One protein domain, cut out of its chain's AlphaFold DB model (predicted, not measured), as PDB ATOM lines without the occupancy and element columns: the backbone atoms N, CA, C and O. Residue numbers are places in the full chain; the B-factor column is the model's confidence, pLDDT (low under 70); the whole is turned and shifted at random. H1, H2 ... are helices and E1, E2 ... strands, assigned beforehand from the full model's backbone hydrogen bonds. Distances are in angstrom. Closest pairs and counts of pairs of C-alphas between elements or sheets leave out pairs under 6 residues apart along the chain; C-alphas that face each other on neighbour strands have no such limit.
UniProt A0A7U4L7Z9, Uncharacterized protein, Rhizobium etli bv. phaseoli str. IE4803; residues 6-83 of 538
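Overview. This is residues 6 to 83 of the 538 residues of an uncharacterized protein of Rhizobium etli bv. phaseoli str. IE4803 (UniProt A0A7U4L7Z9). Look first for a two-stranded hairpin, E1 and E2, near the middle of a small domain: the longest helix, H4, is at one end of the longest axis and the crossed helix pair H2 and H3 at the other. The short helix H1 sits by the end of E2 at His 62, and a long loop, residues 48 to 58, joins the two strands. The printed part has 78 residues, with four named helices and two named strands in the order H1, H2, H3, E1, E2, H4; the sheet, in the order E1 - E2, is antiparallel. The class is mostly helix, since helices hold 41 and strands 7 of the 48 residues in named elements. The whole is compact, with a radius of gyration of the C-alphas of 11.7 A and spans of 32 by 25 by 18 A.

Arrangement. Begin with the sheet, where E1, residues 45 to 47, and E2, residues 59 to 62, form a hairpin of antiparallel neighbour strands at 152 degrees between their directions. Look there for N 46 and O 61, 2.9 A apart, and for N 61 and O 46, 3.2 A apart, both within hydrogen-bond range. The C-alphas of 47 and 60 face each other at 4.6 A. Residues 15 to 16, too short a stretch to be named, pair antiparallel with residues 59 to 60 of E2. Turn next to H1, residues 6 to 12: its closest C-alpha pair with E2 is Leu 9 and His 62, at 6.1 A. With E1 its closest is Asp 6 and Ile 45, at 6.9 A. For H2, residues 17 to 26, the closest C-alphas with E2 are those of Ser 17 and Phe 59, at 6.1 A. H1 and H2 are near each other, with 5 pairs of C-alphas within 10 A. H2 and H3, residues 31 to 40, touch, with the C-alphas of Ala 21 and Ala 34 closest at 5.1 A. Their lines stand at a steep tilt of 47 degrees, and they run opposite ways. H4, residues 69 to 82, touches no helix; its closest C-alpha pair with E2 is Tyr 71 and Tyr 61, at 7.2 A. Among the pairs that are apart are H3 and H4, and H2 and H4. In H1, H2, H3 and H4 every O i to N i+4 pair is within hydrogen-bond range.

Along the chain. Find C-alpha 45 at (-0.524, 45.723, -44.066), where E1 begins; it runs 7.0 A to C-alpha 47. E2 covers 10.6 A from C-alpha 59 to C-alpha 62. Go back to C-alpha 6 at (-0.124, 40.421, -39.646), where H1 begins and runs 10.1 A to C-alpha 12. H2 measures 14.2 A from C-alpha 17 to C-alpha 26, and H3 measures 14.3 A from C-alpha 31 to C-alpha 40. H4 runs 19.7 A from C-alpha 69 to C-alpha 82 at (-19.434, 41.547, -50.882).

Size, cuts and confidence. The two C-alphas farthest apart are those of Ser 30 and Gly 67, at 32.9 A, while the first and last printed C-alphas, Asp 6 and Ser 83, are 24.8 A apart. The printed part has no cut. The links H1 to H2, H2 to H3 and H3 to E1 are tight, with 4 residues each; E2 to H4 is short, with 6 residues; and E1 to E2 is long, with 11 residues. In this predicted model the mean pLDDT of the printed part is 91.2, and no printed residue is under 70.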
ATOM      1  N   ASP A   6      -1.202  40.760 -38.715       89.12
ATOM      2  CA  ASP A   6      -0.124  40.421 -39.646       89.12
ATOM      3  C   ASP A   6      -0.027  38.903 -39.862       89.12
ATOM      4  O   ASP A   6      -0.136  38.426 -40.988       89.12
ATOM      5  N   HIS A   7       0.022  38.133 -38.767       87.81
ATOM      6  CA  HIS A   7       0.033  36.671 -38.811       87.81
ATOM      7  C   HIS A   7      -1.233  36.105 -39.470       87.81
ATOM      8  O   HIS A   7      -1.161  35.134 -40.220       87.81
ATOM      9  N   MET A   8      -2.402  36.707 -39.218       90.12
ATOM     10  CA  MET A   8      -3.656  36.287 -39.857       90.12
ATOM     11  C   MET A   8      -3.617  36.476 -41.376       90.12
ATOM     12  O   MET A   8      -4.014  35.571 -42.101       90.12
ATOM     13  N   LEU A   9      -3.122  37.614 -41.869       93.19
ATOM     14  CA  LEU A   9      -3.002  37.848 -43.313       93.19
ATOM     15  C   LEU A   9      -1.942  36.940 -43.951       93.19
ATOM     16  O   LEU A   9      -2.174  36.414 -45.034       93.19
ATOM     17  N   GLN A  10      -0.827  36.681 -43.267       91.19
ATOM     18  CA  GLN A  10       0.197  35.747 -43.743       91.19
ATOM     19  C   GLN A  10      -0.306  34.295 -43.791       91.19
ATOM     20  O   GLN A  10       0.005  33.569 -44.735       91.19
ATOM     21  N   THR A  11      -1.122  33.872 -42.822       90.50
ATOM     22  CA  THR A  11      -1.607  32.482 -42.715       90.50
ATOM     23  C   THR A  11      -2.855  32.237 -43.559       90.50
ATOM     24  O   THR A  11      -2.892  31.300 -44.351       90.50
ATOM     25  N   ASP A  12      -3.850  33.119 -43.470       90.94
ATOM     26  CA  ASP A  12      -5.162  32.922 -44.094       90.94
ATOM     27  C   ASP A  12      -5.320  33.667 -45.426       90.94
ATOM     28  O   ASP A  12      -6.266  33.410 -46.167       90.94
ATOM     29  N   GLY A  13      -4.426  34.610 -45.718       93.75
ATOM     30  CA  GLY A  13      -4.446  35.436 -46.917       93.75
ATOM     31  C   GLY A  13      -5.278  36.717 -46.791       93.75
ATOM     32  O   GLY A  13      -5.912  36.978 -45.761       93.75
ATOM     33  N   PRO A  14      -5.294  37.529 -47.862       96.00
ATOM     34  CA  PRO A  14      -6.024  38.792 -47.916       96.00
ATOM     35  C   PRO A  14      -7.523  38.662 -47.628       96.00
ATOM     36  O   PRO A  14      -8.171  37.678 -47.993       96.00
ATOM     37  N   ALA A  15      -8.104  39.667 -46.974       95.38
ATOM     38  CA  ALA A  15      -9.519  39.635 -46.619       95.38
ATOM     39  C   ALA A  15     -10.127  41.026 -46.396       95.38
ATOM     40  O   ALA A  15      -9.440  42.002 -46.081       95.38
ATOM     41  N   LEU A  16     -11.456  41.112 -46.476       94.44
ATOM     42  CA  LEU A  16     -12.201  42.292 -46.047       94.44
ATOM     43  C   LEU A  16     -12.008  42.592 -44.558       94.44
ATOM     44  O   LEU A  16     -12.018  41.712 -43.698       94.44
ATOM     45  N   SER A  17     -11.966  43.882 -44.235       93.62
ATOM     46  CA  SER A  17     -11.869  44.404 -42.873       93.62
ATOM     47  C   SER A  17     -12.973  43.876 -41.952       93.62
ATOM     48  O   SER A  17     -12.736  43.686 -40.763       93.62
ATOM     49  N   SER A  18     -14.174  43.627 -42.486       91.62
ATOM     50  CA  SER A  18     -15.289  43.020 -41.749       91.62
ATOM     51  C   SER A  18     -15.020  41.561 -41.378       91.62
ATOM     52  O   SER A  18     -15.297  41.171 -40.247       91.62
ATOM     53  N   VAL A  19     -14.439  40.781 -42.293       92.69
ATOM     54  CA  VAL A  19     -14.073  39.374 -42.069       92.69
ATOM     55  C   VAL A  19     -12.939  39.281 -41.051       92.69
ATOM     56  O   VAL A  19     -13.018  38.507 -40.101       92.69
ATOM     57  N   LEU A  20     -11.917  40.130 -41.185       93.56
ATOM     58  CA  LEU A  20     -10.806  40.190 -40.230       93.56
ATOM     59  C   LEU A  20     -11.282  40.583 -38.826       93.56
ATOM     60  O   LEU A  20     -10.858  39.980 -37.842       93.56
ATOM     61  N   ALA A  21     -12.203  41.546 -38.720       92.88
ATOM     62  CA  ALA A  21     -12.795  41.917 -37.438       92.88
ATOM     63  C   ALA A  21     -13.586  40.755 -36.814       92.88
ATOM     64  O   ALA A  21     -13.444  40.506 -35.621       92.88
ATOM     65  N   GLN A  22     -14.370  40.014 -37.604       92.38
ATOM     66  CA  GLN A  22     -15.102  38.835 -37.124       92.38
ATOM     67  C   GLN A  22     -14.163  37.737 -36.614       92.38
ATOM     68  O   GLN A  22     -14.396  37.193 -35.538       92.38
ATOM     69  N   ARG A  23     -13.073  37.452 -37.336       93.06
ATOM     70  CA  ARG A  23     -12.063  36.475 -36.902       93.06
ATOM     71  C   ARG A  23     -11.374  36.896 -35.599       93.06
ATOM     72  O   ARG A  23     -11.198  36.071 -34.708       93.06
ATOM     73  N   LEU A  24     -11.059  38.184 -35.439       91.81
ATOM     74  CA  LEU A  24     -10.506  38.710 -34.185       91.81
ATOM     75  C   LEU A  24     -11.491  38.579 -33.013       91.81
ATOM     76  O   LEU A  24     -11.076  38.211 -31.915       91.81
ATOM     77  N   VAL A  25     -12.784  38.832 -33.235       93.56
ATOM     78  CA  VAL A  25     -13.818  38.606 -32.209       93.56
ATOM     79  C   VAL A  25     -13.900  37.128 -31.834       93.56
ATOM     80  O   VAL A  25     -13.896  36.802 -30.651       93.56
ATOM     81  N   ALA A  26     -13.878  36.227 -32.820       91.19
ATOM     82  CA  ALA A  26     -13.854  34.783 -32.580       91.19
ATOM     83  C   ALA A  26     -12.600  34.325 -31.806       91.19
ATOM     84  O   ALA A  26     -12.660  33.349 -31.067       91.19
ATOM     85  N   SER A  27     -11.486  35.058 -31.916       87.38
ATOM     86  CA  SER A  27     -10.264  34.830 -31.127       87.38
ATOM     87  C   SER A  27     -10.297  35.420 -29.703       87.38
ATOM     88  O   SER A  27      -9.297  35.348 -28.991       87.38
ATOM     89  N   GLY A  28     -11.425  36.009 -29.282       89.69
ATOM     90  CA  GLY A  28     -11.654  36.500 -27.918       89.69
ATOM     91  C   GLY A  28     -11.565  38.020 -27.723       89.69
ATOM     92  O   GLY A  28     -11.590  38.480 -26.584       89.69
ATOM     93  N   LEU A  29     -11.454  38.825 -28.789       91.38
ATOM     94  CA  LEU A  29     -11.508  40.293 -28.674       91.38
ATOM     95  C   LEU A  29     -12.954  40.805 -28.607       91.38
ATOM     96  O   LEU A  29     -13.852  40.254 -29.239       91.38
ATOM     97  N   SER A  30     -13.171  41.942 -27.934       93.44
ATOM     98  CA  SER A  30     -14.441  42.664 -28.069       93.44
ATOM     99  C   SER A  30     -14.617  43.219 -29.496       93.44
ATOM    100  O   SER A  30     -13.621  43.524 -30.169       93.44
ATOM    101  N   PRO A  31     -15.860  43.404 -29.980       93.00
ATOM    102  CA  PRO A  31     -16.125  43.972 -31.305       93.00
ATOM    103  C   PRO A  31     -15.466  45.337 -31.547       93.00
ATOM    104  O   PRO A  31     -15.035  45.636 -32.664       93.00
ATOM    105  N   GLU A  32     -15.375  46.175 -30.518       93.25
ATOM    106  CA  GLU A  32     -14.739  47.493 -30.561       93.25
ATOM    107  C   GLU A  32     -13.219  47.354 -30.672       93.25
ATOM    108  O   GLU A  32     -12.607  47.973 -31.546       93.25
ATOM    109  N   ALA A  33     -12.611  46.486 -29.854       91.62
ATOM    110  CA  ALA A  33     -11.173  46.232 -29.885       91.62
ATOM    111  C   ALA A  33     -10.733  45.620 -31.226       91.62
ATOM    112  O   ALA A  33      -9.713  46.024 -31.789       91.62
ATOM    113  N   ALA A  34     -11.524  44.694 -31.777       91.88
ATOM    114  CA  ALA A  34     -11.286  44.100 -33.089       91.88
ATOM    115  C   ALA A  34     -11.335  45.156 -34.207       91.88
ATOM    116  O   ALA A  34     -10.403  45.257 -35.009       91.88
ATOM    117  N   ARG A  35     -12.375  46.005 -34.225       90.12
ATOM    118  CA  ARG A  35     -12.499  47.114 -35.189       90.12
ATOM    119  C   ARG A  35     -11.336  48.097 -35.083       90.12
ATOM    120  O   ARG A  35     -10.756  48.469 -36.103       90.12
ATOM    121  N   GLN A  36     -10.961  48.479 -33.863       92.25
ATOM    122  CA  GLN A  36      -9.843  49.389 -33.632       92.25
ATOM    123  C   GLN A  36      -8.517  48.779 -34.103       92.25
ATOM    124  O   GLN A  36      -7.709  49.472 -34.720       92.25
ATOM    125  N   ARG A  37      -8.303  47.476 -33.888       90.69
ATOM    126  CA  ARG A  37      -7.101  46.766 -34.348       90.69
ATOM    127  C   ARG A  37      -7.008  46.709 -35.877       90.69
ATOM    128  O   ARG A  37      -5.959  47.042 -36.421       90.69
ATOM    129  N   VAL A  38      -8.099  46.395 -36.577       92.25
ATOM    130  CA  VAL A  38      -8.153  46.421 -38.056       92.25
ATOM    131  C   VAL A  38      -7.950  47.839 -38.611       92.25
ATOM    132  O   VAL A  38      -7.286  48.028 -39.634       92.25
ATOM    133  N   SER A  39      -8.491  48.852 -37.929       88.88
ATOM    134  CA  SER A  39      -8.329  50.263 -38.300       88.88
ATOM    135  C   SER A  39      -6.889  50.760 -38.123       88.88
ATOM    136  O   SER A  39      -6.376  51.443 -39.008       88.88
ATOM    137  N   ARG A  40      -6.196  50.358 -37.049       88.31
ATOM    138  CA  ARG A  40      -4.767  50.665 -36.857       88.31
ATOM    139  C   ARG A  40      -3.890  49.958 -37.894       88.31
ATOM    140  O   ARG A  40      -2.976  50.575 -38.427       88.31
ATOM    141  N   GLY A  41      -4.226  48.718 -38.254       86.19
ATOM    142  CA  GLY A  41      -3.444  47.932 -39.211       86.19
ATOM    143  C   GLY A  41      -2.092  47.494 -38.640       86.19
ATOM    144  O   GLY A  41      -1.932  47.376 -37.425       86.19
ATOM    145  N   GLY A  42      -1.129  47.243 -39.525       86.88
ATOM    146  CA  GLY A  42       0.241  46.834 -39.205       86.88
ATOM    147  C   GLY A  42       1.224  47.414 -40.222       86.88
ATOM    148  O   GLY A  42       0.800  47.941 -41.250       86.88
ATOM    149  N   LYS A  43       2.531  47.332 -39.938       87.38
ATOM    150  CA  LYS A  43       3.585  47.959 -40.760       87.38
ATOM    151  C   LYS A  43       3.562  47.491 -42.222       87.38
ATOM    152  O   LYS A  43       3.723  48.318 -43.113       87.38
ATOM    153  N   ASN A  44       3.306  46.203 -42.442       92.44
ATOM    154  CA  ASN A  44       3.312  45.560 -43.760       92.44
ATOM    155  C   ASN A  44       1.896  45.317 -44.306       92.44
ATOM    156  O   ASN A  44       1.707  44.541 -45.239       92.44
ATOM    157  N   ILE A  45       0.877  45.936 -43.701       94.44
ATOM    158  CA  ILE A  45      -0.524  45.723 -44.066       94.44
ATOM    159  C   ILE A  45      -1.010  46.907 -44.888       94.44
ATOM    160  O   ILE A  45      -1.019  48.052 -44.427       94.44
ATOM    161  N   ARG A  46      -1.497  46.621 -46.091       95.12
ATOM    162  CA  ARG A  46      -2.067  47.613 -47.003       95.12
ATOM    163  C   ARG A  46      -3.568  47.461 -47.118       95.12
ATOM    164  O   ARG A  46      -4.165  46.464 -46.716       95.12
ATOM    165  N   ARG A  47      -4.185  48.505 -47.667       94.38
ATOM    166  CA  ARG A  47      -5.616  48.577 -47.956       94.38
ATOM    167  C   ARG A  47      -5.791  48.889 -49.425       94.38
ATOM    168  O   ARG A  47      -5.222  49.864 -49.911       94.38
ATOM    169  N   LEU A  48      -6.602  48.096 -50.108       93.38
ATOM    170  CA  LEU A  48      -6.983  48.388 -51.480       93.38
ATOM    171  C   LEU A  48      -7.829  49.666 -51.520       93.38
ATOM    172  O   LEU A  48      -8.862  49.767 -50.850       93.38
ATOM    173  N   SER A  49      -7.379  50.634 -52.310       88.75
ATOM    174  CA  SER A  49      -8.150  51.805 -52.727       88.75
ATOM    175  C   SER A  49      -8.845  51.528 -54.068       88.75
ATOM    176  O   SER A  49      -8.555  50.541 -54.733       88.75
ATOM    177  N   GLY A  50      -9.813  52.361 -54.459       86.12
ATOM    178  CA  GLY A  50     -10.501  52.257 -55.758       86.12
ATOM    179  C   GLY A  50     -11.789  51.425 -55.753       86.12
ATOM    180  O   GLY A  50     -12.749  51.800 -56.423       86.12
ATOM    181  N   LEU A  51     -11.887  50.372 -54.931       88.69
ATOM    182  CA  LEU A  51     -13.142  49.628 -54.743       88.69
ATOM    183  C   LEU A  51     -13.929  50.094 -53.514       88.69
ATOM    184  O   LEU A  51     -13.381  50.419 -52.456       88.69
ATOM    185  N   VAL A  52     -15.255  50.085 -53.656       84.88
ATOM    186  CA  VAL A  52     -16.194  50.363 -52.567       84.88
ATOM    187  C   VAL A  52     -16.909  49.074 -52.199       84.88
ATOM    188  O   VAL A  52     -17.619  48.501 -53.022       84.88
ATOM    189  N   PHE A  53     -16.743  48.649 -50.952       86.25
ATOM    190  CA  PHE A  53     -17.452  47.508 -50.384       86.25
ATOM    191  C   PHE A  53     -18.558  47.986 -49.429       86.25
ATOM    192  O   PHE A  53     -18.485  49.110 -48.913       86.25
ATOM    193  N   PRO A  54     -19.586  47.158 -49.164       83.56
ATOM    194  CA  PRO A  54     -20.649  47.493 -48.223       83.56
ATOM    195  C   PRO A  54     -20.112  47.926 -46.858       83.56
ATOM    196  O   PRO A  54     -19.080  47.441 -46.391       83.56
ATOM    197  N   LYS A  55     -20.837  48.840 -46.201       84.31
ATOM    198  CA  LYS A  55     -20.476  49.392 -44.881       84.31
ATOM    199  C   LYS A  55     -19.048  49.973 -44.833       84.31
ATOM    200  O   LYS A  55     -18.410  49.946 -43.786       84.31
ATOM    201  N   ASN A  56     -18.553  50.489 -45.965       82.69
ATOM    202  CA  ASN A  56     -17.201  51.035 -46.127       82.69
ATOM    203  C   ASN A  56     -16.079  50.055 -45.742       82.69
ATOM    204  O   ASN A  56     -14.992  50.483 -45.343       82.69
ATOM    205  N   ALA A  57     -16.326  48.745 -45.865       89.38
ATOM    206  CA  ALA A  57     -15.283  47.748 -45.679       89.38
ATOM    207  C   ALA A  57     -14.123  47.980 -46.666       89.38
ATOM    208  O   ALA A  57     -14.295  48.531 -47.758       89.38
ATOM    209  N   ARG A  58     -12.919  47.572 -46.264       92.19
ATOM    210  CA  ARG A  58     -11.704  47.657 -47.082       92.19
ATOM    211  C   ARG A  58     -11.117  46.271 -47.253       92.19
ATOM    212  O   ARG A  58     -11.147  45.494 -46.309       92.19
ATOM    213  N   PHE A  59     -10.571  45.984 -48.424       94.69
ATOM    214  CA  PHE A  59      -9.793  44.772 -48.644       94.69
ATOM    215  C   PHE A  59      -8.368  45.001 -48.135       94.69
ATOM    216  O   PHE A  59      -7.722  45.970 -48.545       94.69
ATOM    217  N   LEU A  60      -7.924  44.178 -47.187       95.88
ATOM    218  CA  LEU A  60      -6.604  44.259 -46.567       95.88
ATOM    219  C   LEU A  60      -5.737  43.099 -47.051       95.88
ATOM    220  O   LEU A  60      -6.222  41.977 -47.184       95.88
ATOM    221  N   TYR A  61      -4.456  43.376 -47.267       96.06
ATOM    222  CA  TYR A  61      -3.464  42.398 -47.710       96.06
ATOM    223  C   TYR A  61      -2.097  42.706 -47.099       96.06
ATOM    224  O   TYR A  61      -1.830  43.851 -46.720       96.06
ATOM    225  N   HIS A  62      -1.249  41.684 -46.990       95.69
ATOM    226  CA  HIS A  62       0.157  41.862 -46.639       95.69
ATOM    227  C   HIS A  62       0.946  42.303 -47.884       95.69
ATOM    228  O   HIS A  62       0.633  41.854 -48.986       95.69
ATOM    229  N   ASP A  63       1.960  43.160 -47.732       93.62
ATOM    230  CA  ASP A  63       2.778  43.686 -48.845       93.62
ATOM    231  C   ASP A  63       3.318  42.570 -49.756       93.62
ATOM    232  O   ASP A  63       3.325  42.700 -50.979       93.62
ATOM    233  N   GLU A  64       3.693  41.437 -49.165       93.94
ATOM    234  CA  GLU A  64       4.215  40.279 -49.894       93.94
ATOM    235  C   GLU A  64       3.190  39.583 -50.793       93.94
ATOM    236  O   GLU A  64       3.603  38.852 -51.690       93.94
ATOM    237  N   ASP A  65       1.886  39.769 -50.577       94.69
ATOM    238  CA  ASP A  65       0.853  39.154 -51.415       94.69
ATOM    239  C   ASP A  65       0.590  39.964 -52.691       94.69
ATOM    240  O   ASP A  65       0.070  39.413 -53.662       94.69
ATOM    241  N   TYR A  66       0.917  41.262 -52.714       94.25
ATOM    242  CA  TYR A  66       0.493  42.160 -53.788       94.25
ATOM    243  C   TYR A  66       0.933  41.662 -55.171       94.25
ATOM    244  O   TYR A  66       2.102  41.366 -55.411       94.25
ATOM    245  N   GLY A  67      -0.030  41.572 -56.093       92.25
ATOM    246  CA  GLY A  67       0.201  41.118 -57.465       92.25
ATOM    247  C   GLY A  67       0.325  39.598 -57.640       92.25
ATOM    248  O   GLY A  67       0.293  39.143 -58.781       92.25
ATOM    249  N   LYS A  68       0.411  38.813 -56.559       94.88
ATOM    250  CA  LYS A  68       0.490  37.343 -56.610       94.88
ATOM    251  C   LYS A  68      -0.893  36.699 -56.699       94.88
ATOM    252  O   LYS A  68      -1.901  37.297 -56.321       94.88
ATOM    253  N   GLU A  69      -0.934  35.435 -57.107       94.56
ATOM    254  CA  GLU A  69      -2.157  34.624 -57.215       94.56
ATOM    255  C   GLU A  69      -3.020  34.675 -55.951       94.56
ATOM    256  O   GLU A  69      -4.240  34.848 -56.013       94.56
ATOM    257  N   ARG A  70      -2.385  34.603 -54.776       95.19
ATOM    258  CA  ARG A  70      -3.082  34.677 -53.490       95.19
ATOM    259  C   ARG A  70      -3.844  35.991 -53.314       95.19
ATOM    260  O   ARG A  70      -4.975  35.970 -52.842       95.19
ATOM    261  N   TYR A  71      -3.272  37.118 -53.734       96.44
ATOM    262  CA  TYR A  71      -3.958  38.409 -53.698       96.44
ATOM    263  C   TYR A  71      -5.171  38.425 -54.625       96.44
ATOM    264  O   TYR A  71      -6.265  38.791 -54.197       96.44
ATOM    265  N   TRP A  72      -5.002  37.983 -55.870       95.88
ATOM    266  CA  TRP A  72      -6.052  38.045 -56.886       95.88
ATOM    267  C   TRP A  72      -7.208  37.080 -56.622       95.88
ATOM    268  O   TRP A  72      -8.368  37.485 -56.714       95.88
ATOM    269  N   SER A  73      -6.915  35.843 -56.219       94.12
ATOM    270  CA  SER A  73      -7.925  34.846 -55.840       94.12
ATOM    271  C   SER A  73      -8.771  35.316 -54.650       94.12
ATOM    272  O   SER A  73     -10.001  35.243 -54.685       94.12
ATOM    273  N   HIS A  74      -8.133  35.876 -53.617       94.94
ATOM    274  CA  HIS A  74      -8.829  36.391 -52.437       94.94
ATOM    275  C   HIS A  74      -9.606  37.672 -52.747       94.94
ATOM    276  O   HIS A  74     -10.710  37.857 -52.232       94.94
ATOM    277  N   LEU A  75      -9.071  38.531 -53.620       94.62
ATOM    278  CA  LEU A  75      -9.774  39.719 -54.084       94.62
ATOM    279  C   LEU A  75     -11.033  39.336 -54.862       94.62
ATOM    280  O   LEU A  75     -12.089  39.899 -54.586       94.62
ATOM    281  N   LEU A  76     -10.960  38.364 -55.778       92.81
ATOM    282  CA  LEU A  76     -12.127  37.896 -56.527       92.81
ATOM    283  C   LEU A  76     -13.185  37.275 -55.605       92.81
ATOM    284  O   LEU A  76     -14.361  37.613 -55.726       92.81
ATOM    285  N   ARG A  77     -12.775  36.439 -54.639       92.31
ATOM    286  CA  ARG A  77     -13.665  35.868 -53.612       92.31
ATOM    287  C   ARG A  77     -14.415  36.957 -52.841       92.31
ATOM    288  O   ARG A  77     -15.637  36.905 -52.676       92.31
ATOM    289  N   ASP A  78     -13.688  37.953 -52.350       91.12
ATOM    290  CA  ASP A  78     -14.255  39.017 -51.522       91.12
ATOM    291  C   ASP A  78     -15.102  39.993 -52.341       91.12
ATOM    292  O   ASP A  78     -16.148  40.451 -51.883       91.12
ATOM    293  N   ILE A  79     -14.699  40.266 -53.581       89.50
ATOM    294  CA  ILE A  79     -15.509  41.004 -54.544       89.50
ATOM    295  C   ILE A  79     -16.818  40.258 -54.828       89.50
ATOM    296  O   ILE A  79     -17.877  40.877 -54.741       89.50
ATOM    297  N   GLY A  80     -16.759  38.961 -55.133       83.50
ATOM    298  CA  GLY A  80     -17.927  38.146 -55.468       83.50
ATOM    299  C   GLY A  80     -18.913  37.993 -54.310       83.50
ATOM    300  O   GLY A  80     -20.120  37.995 -54.530       83.50
ATOM    301  N   SER A  81     -18.418  37.932 -53.071       81.75
ATOM    302  CA  SER A  81     -19.264  37.836 -51.873       81.75
ATOM    303  C   SER A  81     -19.819  39.179 -51.385       81.75
ATOM    304  O   SER A  81     -20.946  39.229 -50.890       81.75
ATOM    305  N   ALA A  82     -19.059  40.274 -51.497       80.69
ATOM    306  CA  ALA A  82     -19.434  41.547 -50.882       80.69
ATOM    307  C   ALA A  82     -19.965  42.589 -51.870       80.69
ATOM    308  O   ALA A  82     -20.760  43.441 -51.474       80.69
ATOM    309  N   SER A  83     -19.541  42.572 -53.135       80.00
ATOM    310  CA  SER A  83     -20.024  43.520 -54.139       80.00
ATOM    311  C   SER A  83     -20.915  42.820 -55.154       80.00
ATOM    312  O   SER A  83     -20.423  42.050 -55.979       80.00
TER     313      SER A  83